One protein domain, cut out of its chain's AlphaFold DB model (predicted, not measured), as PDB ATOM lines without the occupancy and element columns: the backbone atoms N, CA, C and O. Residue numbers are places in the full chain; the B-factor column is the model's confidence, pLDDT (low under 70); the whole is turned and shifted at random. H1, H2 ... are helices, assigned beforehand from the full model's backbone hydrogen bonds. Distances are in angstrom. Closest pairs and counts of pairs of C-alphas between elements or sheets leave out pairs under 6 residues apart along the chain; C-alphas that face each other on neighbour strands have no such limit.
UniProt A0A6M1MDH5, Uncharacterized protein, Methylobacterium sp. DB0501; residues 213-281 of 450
ATOM      1  N   PHE A 213     -32.930  71.386  -7.400       82.94
ATOM      2  CA  PHE A 213     -33.386  70.825  -6.128       82.94
ATOM      3  C   PHE A 213     -34.574  69.869  -6.310       82.94
ATOM      4  O   PHE A 213     -34.574  68.771  -5.749       82.94
ATOM      5  N   ARG A 214     -35.575  70.242  -7.118       81.25
ATOM      6  CA  ARG A 214     -36.721  69.365  -7.428       81.25
ATOM      7  C   ARG A 214     -36.291  68.083  -8.133       81.25
ATOM      8  O   ARG A 214     -36.789  67.007  -7.787       81.25
ATOM      9  N   ASP A 215     -35.353  68.185  -9.066       82.56
ATOM     10  CA  ASP A 215     -34.793  67.033  -9.769       82.56
ATOM     11  C   ASP A 215     -34.058  66.089  -8.812       82.56
ATOM     12  O   ASP A 215     -34.210  64.863  -8.905       82.56
ATOM     13  N   GLU A 216     -33.316  66.642  -7.850       81.38
ATOM     14  CA  GLU A 216     -32.596  65.864  -6.844       81.38
ATOM     15  C   GLU A 216     -33.545  65.171  -5.858       81.38
ATOM     16  O   GLU A 216     -33.395  63.975  -5.587       81.38
ATOM     17  N   VAL A 217     -34.589  65.864  -5.396       85.12
ATOM     18  CA  VAL A 217     -35.650  65.268  -4.568       85.12
ATOM     19  C   VAL A 217     -36.347  64.129  -5.315       85.12
ATOM     20  O   VAL A 217     -36.541  63.047  -4.756       85.12
ATOM     21  N   ALA A 218     -36.672  64.320  -6.596       79.88
ATOM     22  CA  ALA A 218     -37.285  63.279  -7.413       79.88
ATOM     23  C   ALA A 218     -36.341  62.079  -7.609       79.88
ATOM     24  O   ALA A 218     -36.783  60.930  -7.571       79.88
ATOM     25  N   ARG A 219     -35.034  62.316  -7.784       84.19
ATOM     26  CA  ARG A 219     -34.013  61.258  -7.877       84.19
ATOM     27  C   ARG A 219     -33.940  60.432  -6.592       84.19
ATOM     28  O   ARG A 219     -33.949  59.201  -6.659       84.19
ATOM     29  N   LEU A 220     -33.896  61.098  -5.440       81.69
ATOM     30  CA  LEU A 220     -33.824  60.455  -4.127       81.69
ATOM     31  C   LEU A 220     -35.104  59.687  -3.782       81.69
ATOM     32  O   LEU A 220     -35.019  58.594  -3.222       81.69
ATOM     33  N   ALA A 221     -36.275  60.200  -4.169       80.69
ATOM     34  CA  ALA A 221     -37.547  59.501  -3.993       80.69
ATOM     35  C   ALA A 221     -37.592  58.181  -4.787       80.69
ATOM     36  O   ALA A 221     -37.933  57.144  -4.218       80.69
ATOM     37  N   ARG A 222     -37.161  58.192  -6.059       78.25
ATOM     38  CA  ARG A 222     -37.067  56.976  -6.892       78.25
ATOM     39  C   ARG A 222     -36.111  55.947  -6.298       78.25
ATOM     40  O   ARG A 222     -36.451  54.775  -6.168       78.25
ATOM     41  N   ARG A 223     -34.924  56.400  -5.879       80.88
ATOM     42  CA  ARG A 223     -33.909  55.536  -5.261       80.88
ATOM     43  C   ARG A 223     -34.417  54.907  -3.963       80.88
ATOM     44  O   ARG A 223     -34.206  53.722  -3.746       80.88
ATOM     45  N   THR A 224     -35.108  55.676  -3.123       77.19
ATOM     46  CA  THR A 224     -35.711  55.163  -1.881       77.19
ATOM     47  C   THR A 224     -36.814  54.139  -2.165       77.19
ATOM     48  O   THR A 224     -36.896  53.125  -1.472       77.19
ATOM     49  N   GLY A 225     -37.625  54.361  -3.207       76.88
ATOM     50  CA  GLY A 225     -38.644  53.406  -3.652       76.88
ATOM     51  C   GLY A 225     -38.040  52.064  -4.069       76.88
ATOM     52  O   GLY A 225     -38.459  51.025  -3.561       76.88
ATOM     53  N   LEU A 226     -36.998  52.095  -4.906       75.25
ATOM     54  CA  LEU A 226     -36.266  50.894  -5.323       75.25
ATOM     55  C   LEU A 226     -35.633  50.159  -4.137       75.25
ATOM     56  O   LEU A 226     -35.826  48.958  -3.997       75.25
ATOM     57  N   LEU A 227     -34.968  50.878  -3.229       72.69
ATOM     58  CA  LEU A 227     -34.349  50.275  -2.041       72.69
ATOM     59  C   LEU A 227     -35.367  49.599  -1.112       72.69
ATOM     60  O   LEU A 227     -35.041  48.611  -0.463       72.69
ATOM     61  N   THR A 228     -36.593  50.119  -1.035       75.62
ATOM     62  CA  THR A 228     -37.661  49.498  -0.234       75.62
ATOM     63  C   THR A 228     -38.123  48.191  -0.876       75.62
ATOM     64  O   THR A 228     -38.295  47.197  -0.179       75.62
ATOM     65  N   ILE A 229     -38.247  48.166  -2.208       75.38
ATOM     66  CA  ILE A 229     -38.583  46.954  -2.965       75.38
ATOM     67  C   ILE A 229     -37.467  45.916  -2.850       75.38
ATOM     68  O   ILE A 229     -37.762  44.748  -2.627       75.38
ATOM     69  N   GLU A 230     -36.201  46.328  -2.950       70.12
ATOM     70  CA  GLU A 230     -35.046  45.453  -2.734       70.12
ATOM     71  C   GLU A 230     -35.043  44.882  -1.312       70.12
ATOM     72  O   GLU A 230     -34.903  43.674  -1.147       70.12
ATOM     73  N   ALA A 231     -35.259  45.719  -0.291       71.50
ATOM     74  CA  ALA A 231     -35.337  45.290   1.106       71.50
ATOM     75  C   ALA A 231     -36.485  44.295   1.349       71.50
ATOM     76  O   ALA A 231     -36.297  43.297   2.043       71.50
ATOM     77  N   ASP A 232     -37.646  44.533   0.739       72.06
ATOM     78  CA  ASP A 232     -38.796  43.631   0.776       72.06
ATOM     79  C   ASP A 232     -38.539  42.344  -0.029       72.06
ATOM     80  O   ASP A 232     -39.051  41.270   0.297       72.06
ATOM     81  N   ALA A 233     -37.752  42.416  -1.094       66.38
ATOM     82  CA  ALA A 233     -37.367  41.270  -1.903       66.38
ATOM     83  C   ALA A 233     -36.343  40.358  -1.210       66.38
ATOM     84  O   ALA A 233     -36.268  39.175  -1.554       66.38
ATOM     85  N   VAL A 234     -35.588  40.853  -0.222       63.56
ATOM     86  CA  VAL A 234     -34.627  40.037   0.531       63.56
ATOM     87  C   VAL A 234     -35.344  38.850   1.188       63.56
ATOM     88  O   VAL A 234     -36.198  39.007   2.057       63.56
ATOM     89  N   GLY A 235     -34.977  37.635   0.776       57.47
ATOM     90  CA  GLY A 235     -35.558  36.385   1.281       57.47
ATOM     91  C   GLY A 235     -36.796  35.888   0.525       57.47
ATOM     92  O   GLY A 235     -37.334  34.838   0.882       57.47
ATOM     93  N   ARG A 236     -37.242  36.595  -0.520       66.19
ATOM     94  CA  ARG A 236     -38.237  36.096  -1.482       66.19
ATOM     95  C   ARG A 236     -37.546  35.395  -2.655       66.19
ATOM     96  O   ARG A 236     -36.342  35.520  -2.842       66.19
ATOM     97  N   ASP A 237     -38.319  34.622  -3.417       67.00
ATOM     98  CA  ASP A 237     -37.873  34.072  -4.703       67.00
ATOM     99  C   ASP A 237     -37.423  35.236  -5.604       67.00
ATOM    100  O   ASP A 237     -38.144  36.232  -5.717       67.00
ATOM    101  N   GLU A 238     -36.236  35.148  -6.203       70.12
ATOM    102  CA  GLU A 238     -35.646  36.232  -7.004       70.12
ATOM    103  C   GLU A 238     -36.549  36.617  -8.204       70.12
ATOM    104  O   GLU A 238     -36.648  37.790  -8.570       70.12
ATOM    105  N   GLY A 239     -37.372  35.690  -8.710       72.25
ATOM    106  CA  GLY A 239     -38.434  35.996  -9.674       72.25
ATOM    107  C   GLY A 239     -39.533  36.920  -9.143       72.25
ATOM    108  O   GLY A 239     -40.055  37.767  -9.874       72.25
ATOM    109  N   ALA A 240     -39.890  36.793  -7.865       75.44
ATOM    110  CA  ALA A 240     -40.857  37.678  -7.219       75.44
ATOM    111  C   ALA A 240     -40.270  39.079  -6.986       75.44
ATOM    112  O   ALA A 240     -40.987  40.071  -7.135       75.44
ATOM    113  N   ALA A 241     -38.970  39.162  -6.683       79.25
ATOM    114  CA  ALA A 241     -38.234  40.421  -6.603       79.25
ATOM    115  C   ALA A 241     -38.224  41.146  -7.957       79.25
ATOM    116  O   ALA A 241     -38.643  42.301  -8.052       79.25
ATOM    117  N   ALA A 242     -37.862  40.425  -9.021       77.19
ATOM    118  CA  ALA A 242     -37.826  40.942 -10.384       77.19
ATOM    119  C   ALA A 242     -39.206  41.403 -10.881       77.19
ATOM    120  O   ALA A 242     -39.315  42.430 -11.553       77.19
ATOM    121  N   LYS A 243     -40.284  40.691 -10.517       83.50
ATOM    122  CA  LYS A 243     -41.663  41.133 -10.788       83.50
ATOM    123  C   LYS A 243     -41.961  42.476 -10.114       83.50
ATOM    124  O   LYS A 243     -42.489  43.378 -10.761       83.50
ATOM    125  N   ALA A 244     -41.642  42.617  -8.828       82.56
ATOM    126  CA  ALA A 244     -41.923  43.842  -8.080       82.56
ATOM    127  C   ALA A 244     -41.148  45.050  -8.634       82.56
ATOM    128  O   ALA A 244     -41.719  46.132  -8.795       82.56
ATOM    129  N   GLU A 245     -39.882  44.847  -8.999       81.62
ATOM    130  CA  GLU A 245     -39.046  45.869  -9.630       81.62
ATOM    131  C   GLU A 245     -39.592  46.288 -11.005       81.62
ATOM    132  O   GLU A 245     -39.764  47.480 -11.274       81.62
ATOM    133  N   ALA A 246     -39.942  45.323 -11.862       77.62
ATOM    134  CA  ALA A 246     -40.504  45.603 -13.183       77.62
ATOM    135  C   ALA A 246     -41.834  46.365 -13.097       77.62
ATOM    136  O   ALA A 246     -42.039  47.337 -13.830       77.62
ATOM    137  N   ALA A 247     -42.717  45.976 -12.173       82.94
ATOM    138  CA  ALA A 247     -43.983  46.671 -11.948       82.94
ATOM    139  C   ALA A 247     -43.758  48.126 -11.508       82.94
ATOM    140  O   ALA A 247     -44.395  49.044 -12.029       82.94
ATOM    141  N   PHE A 248     -42.817  48.355 -10.589       84.94
ATOM    142  CA  PHE A 248     -42.474  49.697 -10.125       84.94
ATOM    143  C   PHE A 248     -41.923  50.572 -11.254       84.94
ATOM    144  O   PHE A 248     -42.433  51.672 -11.480       84.94
ATOM    145  N   CYS A 249     -40.958  50.062 -12.020       82.88
ATOM    146  CA  CYS A 249     -40.359  50.776 -13.146       82.88
ATOM    147  C   CYS A 249     -41.394  51.158 -14.217       82.88
ATOM    148  O   CYS A 249     -41.384  52.288 -14.711       82.88
ATOM    149  N   LEU A 250     -42.323  50.256 -14.550       80.12
ATOM    150  CA  LEU A 250     -43.388  50.535 -15.519       80.12
ATOM    151  C   LEU A 250     -44.386  51.583 -15.003       80.12
ATOM    152  O   LEU A 250     -44.808  52.458 -15.762       80.12
ATOM    153  N   LEU A 251     -44.730  51.550 -13.711       84.50
ATOM    154  CA  LEU A 251     -45.597  52.563 -13.099       84.50
ATOM    155  C   LEU A 251     -44.915  53.933 -13.009       84.50
ATOM    156  O   LEU A 251     -45.576  54.956 -13.197       84.50
ATOM    157  N   GLU A 252     -43.611  53.985 -12.738       85.44
ATOM    158  CA  GLU A 252     -42.854  55.239 -12.783       85.44
ATOM    159  C   GLU A 252     -42.752  55.798 -14.204       85.44
ATOM    160  O   GLU A 252     -42.946  57.000 -14.403       85.44
ATOM    161  N   ALA A 253     -42.519  54.939 -15.199       81.12
ATOM    162  CA  ALA A 253     -42.508  55.334 -16.604       81.12
ATOM    163  C   ALA A 253     -43.872  55.889 -17.045       81.12
ATOM    164  O   ALA A 253     -43.926  56.935 -17.694       81.12
ATOM    165  N   ALA A 254     -44.970  55.251 -16.629       83.38
ATOM    166  CA  ALA A 254     -46.324  55.729 -16.894       83.38
ATOM    167  C   ALA A 254     -46.593  57.108 -16.271       83.38
ATOM    168  O   ALA A 254     -47.098  58.001 -16.951       83.38
ATOM    169  N   LYS A 255     -46.195  57.313 -15.006       83.69
ATOM    170  CA  LYS A 255     -46.309  58.617 -14.327       83.69
ATOM    171  C   LYS A 255     -45.488  59.699 -15.026       83.69
ATOM    172  O   LYS A 255     -45.945  60.829 -15.144       83.69
ATOM    173  N   LYS A 256     -44.286  59.364 -15.503       82.31
ATOM    174  CA  LYS A 256     -43.414  60.301 -16.228       82.31
ATOM    175  C   LYS A 256     -43.963  60.667 -17.611       82.31
ATOM    176  O   LYS A 256     -43.727  61.775 -18.078       82.31
ATOM    177  N   ALA A 257     -44.684  59.751 -18.252       81.38
ATOM    178  CA  ALA A 257     -45.360  59.975 -19.528       81.38
ATOM    179  C   ALA A 257     -46.727  60.677 -19.386       81.38
ATOM    180  O   ALA A 257     -47.442  60.801 -20.375       81.38
ATOM    181  N   ASP A 258     -47.089  61.109 -18.171       84.12
ATOM    182  CA  ASP A 258     -48.369  61.750 -17.840       84.12
ATOM    183  C   ASP A 258     -49.597  60.888 -18.210       84.12
ATOM    184  O   ASP A 258     -50.697  61.374 -18.479       84.12
ATOM    185  N   LEU A 259     -49.411  59.562 -18.225       80.38
ATOM    186  CA  LEU A 259     -50.483  58.600 -18.454       80.38
ATOM    187  C   LEU A 259     -51.317  58.469 -17.179       80.38
ATOM    188  O   LEU A 259     -50.803  58.172 -16.097       80.38
ATOM    189  N   ALA A 260     -52.635  58.630 -17.308       82.38
ATOM    190  CA  ALA A 260     -53.548  58.371 -16.206       82.38
ATOM    191  C   ALA A 260     -53.415  56.906 -15.763       82.38
ATOM    192  O   ALA A 260     -53.606  55.983 -16.559       82.38
ATOM    193  N   VAL A 261     -53.122  56.685 -14.476       83.31
ATOM    194  CA  VAL A 261     -53.012  55.339 -13.894       83.31
ATOM    195  C   VAL A 261     -54.412  54.734 -13.748       83.31
ATOM    196  O   VAL A 261     -55.015  54.711 -12.669       83.31
ATOM    197  N   THR A 262     -54.956  54.270 -14.869       89.69
ATOM    198  CA  THR A 262     -56.242  53.574 -14.946       89.69
ATOM    199  C   THR A 262     -56.115  52.141 -14.410       89.69
ATOM    200  O   THR A 262     -55.008  51.602 -14.334       89.69
ATOM    201  N   PRO A 263     -57.222  51.495 -14.000       87.12
ATOM    202  CA  PRO A 263     -57.215  50.073 -13.652       87.12
ATOM    203  C   PRO A 263     -56.683  49.186 -14.791       87.12
ATOM    204  O   PRO A 263     -55.866  48.311 -14.537       87.12
ATOM    205  N   ALA A 264     -57.044  49.495 -16.042       79.44
ATOM    206  CA  ALA A 264     -56.579  48.766 -17.222       79.44
ATOM    207  C   ALA A 264     -55.049  48.830 -17.405       79.44
ATOM    208  O   ALA A 264     -54.425  47.820 -17.714       79.44
ATOM    209  N   LEU A 265     -54.431  49.992 -17.155       80.94
ATOM    210  CA  LEU A 265     -52.973  50.132 -17.223       80.94
ATOM    211  C   LEU A 265     -52.268  49.330 -16.120       80.94
ATOM    212  O   LEU A 265     -51.223  48.742 -16.370       80.94
ATOM    213  N   ARG A 266     -52.834  49.279 -14.905       84.06
ATOM    214  CA  ARG A 266     -52.265  48.461 -13.819       84.06
ATOM    215  C   ARG A 266     -52.273  46.975 -14.176       84.06
ATOM    216  O   ARG A 266     -51.254  46.325 -13.995       84.06
ATOM    217  N   GLU A 267     -53.364  46.473 -14.753       87.31
ATOM    218  CA  GLU A 267     -53.445  45.076 -15.206       87.31
ATOM    219  C   GLU A 267     -52.420  44.744 -16.300       87.31
ATOM    220  O   GLU A 267     -51.863  43.645 -16.327       87.31
ATOM    221  N   GLU A 268     -52.155  45.680 -17.215       77.75
ATOM    222  CA  GLU A 268     -51.119  45.508 -18.235       77.75
ATOM    223  C   GLU A 268     -49.716  45.485 -17.620       77.75
ATOM    224  O   GLU A 268     -48.917  44.604 -17.942       77.75
ATOM    225  N   VAL A 269     -49.441  46.397 -16.685       80.75
ATOM    226  CA  VAL A 269     -48.177  46.433 -15.941       80.75
ATOM    227  C   VAL A 269     -47.962  45.140 -15.157       80.75
ATOM    228  O   VAL A 269     -46.882  44.561 -15.244       80.75
ATOM    229  N   ASP A 270     -48.986  44.647 -14.462       84.62
ATOM    230  CA  ASP A 270     -48.910  43.400 -13.699       84.62
ATOM    231  C   ASP A 270     -48.614  42.200 -14.604       84.62
ATOM    232  O   ASP A 270     -47.775  41.364 -14.263       84.62
ATOM    233  N   ARG A 271     -49.235  42.140 -15.790       81.19
ATOM    234  CA  ARG A 271     -48.998  41.072 -16.773       81.19
ATOM    235  C   ARG A 271     -47.561  41.083 -17.298       81.19
ATOM    236  O   ARG A 271     -46.938  40.026 -17.404       81.19
ATOM    237  N   VAL A 272     -47.033  42.261 -17.637       74.00
ATOM    238  CA  VAL A 272     -45.653  42.404 -18.135       74.00
ATOM    239  C   VAL A 272     -44.646  42.100 -17.026       74.00
ATOM    240  O   VAL A 272     -43.688  41.361 -17.252       74.00
ATOM    241  N   ALA A 273     -44.887  42.606 -15.819       75.75
ATOM    242  CA  ALA A 273     -44.052  42.350 -14.654       75.75
ATOM    243  C   ALA A 273     -44.033  40.865 -14.266       75.75
ATOM    244  O   ALA A 273     -42.988  40.328 -13.906       75.75
ATOM    245  N   GLU A 274     -45.169  40.173 -14.369       78.06
ATOM    246  CA  GLU A 274     -45.260  38.736 -14.113       78.06
ATOM    247  C   GLU A 274     -44.485  37.907 -15.137       78.06
ATOM    248  O   GLU A 274     -43.741  37.003 -14.755       78.06
ATOM    249  N   ALA A 275     -44.592  38.247 -16.424       70.06
ATOM    250  CA  ALA A 275     -43.799  37.605 -17.467       70.06
ATOM    251  C   ALA A 275     -42.290  37.829 -17.258       70.06
ATOM    252  O   ALA A 275     -41.501  36.899 -17.429       70.06
ATOM    253  N   TYR A 276     -41.900  39.039 -16.848       68.88
ATOM    254  CA  TYR A 276     -40.513  39.374 -16.532       68.88
ATOM    255  C   TYR A 276     -39.993  38.573 -15.332       68.88
ATOM    256  O   TYR A 276     -38.981  37.889 -15.452       68.88
ATOM    257  N   GLY A 277     -40.725  38.563 -14.215       73.69
ATOM    258  CA  GLY A 277     -40.347  37.793 -13.029       73.69
ATOM    259  C   GLY A 277     -40.249  36.287 -13.289       73.69
ATOM    260  O   GLY A 277     -39.307  35.636 -12.837       73.69
ATOM    261  N   ALA A 278     -41.171  35.726 -14.078       69.81
ATOM    262  CA  ALA A 278     -41.119  34.318 -14.472       69.81
ATOM    263  C   ALA A 278     -39.895  33.999 -15.346       69.81
ATOM    264  O   ALA A 278     -39.276  32.946 -15.174       69.81
ATOM    265  N   ALA A 279     -39.529  34.899 -16.264       60.16
ATOM    266  CA  ALA A 279     -38.337  34.748 -17.091       60.16
ATOM    267  C   ALA A 279     -37.054  34.818 -16.249       60.16
ATOM    268  O   ALA A 279     -36.190  33.954 -16.404       60.16
ATOM    269  N   THR A 280     -36.957  35.769 -15.317       72.12
ATOM    270  CA  THR A 280     -35.811  35.897 -14.401       72.12
ATOM    271  C   THR A 280     -35.629  34.640 -13.553       72.12
ATOM    272  O   THR A 280     -34.553  34.045 -13.557       72.12
ATOM    273  N   ALA A 281     -36.717  34.121 -12.977       70.56
ATOM    274  CA  ALA A 281     -36.671  32.879 -12.209       70.56
ATOM    275  C   ALA A 281     -36.231  31.664 -13.048       70.56
ATOM    276  O   ALA A 281     -35.677  30.695 -12.529       70.56
TER     277      ALA A 281
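AT A GLANCE: This is residues 213 to 281 of the 450 residues of an uncharacterized protein of Methylobacterium sp. DB0501 (UniProt A0A6M1MDH5). Three helices lie in a row in a flat zigzag, with H2 in the middle, H1 on one side of it and H3 on the other. The longest helix, H1, meets H2 only over its last part, and the two open like a V from their tight link, so that residues 213 to 221 of H1 stick out free, while H3 folds back on the other side of H2 and packs on it more fully. The printed part has 69 residues with three named helices, in the order H1, H2, H3, and no named strand; the class is all helix. The whole is only just compact, close to loose, with a radius of gyration of the C-alphas of 13.0 A, and it spans 38 by 28 by 15 A.

HOW THE PARTS SIT: H1, residues 213 to 233, touches H2, residues 238 to 256, with residues 226 to 233 alone, and H2 touches H1 with residues 240 to 248 alone. Their closest C-alphas, those of Ala 233 and Ala 241, are 4.9 A apart. The two helices run opposite ways at a shallow tilt of 23 degrees and form a helical hairpin, with their centres 12.7 A apart. H2 also touches H3, residues 263 to 281, with 36 pairs of C-alphas within 8 A, against 9 pairs for H1 and H2. The closest C-alphas of H2 and H3 are those of Lys 243 and Gly 277, 4.2 A apart, and the centres are 8.3 A apart. H2 and H3 run opposite ways at a tilt of 36 degrees, only just steep, and form a second helical hairpin. H1 and H3 are apart. In H1, H2 and H3 every backbone O i to N i+4 pair is within hydrogen-bond range.

IN THESE COORDINATES: H1 runs from Phe 213, C-alpha at (-33.386, 70.825, -6.128), to Ala 233, C-alpha at (-37.367, 41.270, -1.903), and is 30.1 A long from first to last C-alpha. H2, from Glu 238 to Lys 256, is 26.9 A long. H3, from Pro 263 to Ala 281, is 26.8 A long and ends with its last C-alpha at (-36.671, 32.879, -12.209).

THE WHOLE: The C-alphas of Phe 213 and Ala 281, the two farthest apart in the domain, are 38.6 A apart. Without residues 213 to 221, which stand free, the body has 60 residues and spans 33 by 25 by 14 A. The printed part has no cut. The link from H1 to H2, of 4 residues, is tight, and the link from H2 to H3, of 6 residues, is short. The mean pLDDT of the printed part is 77.9, and the model's confidence is under 70 at residues 233 to 237, residue 276 and residues 278 to 279.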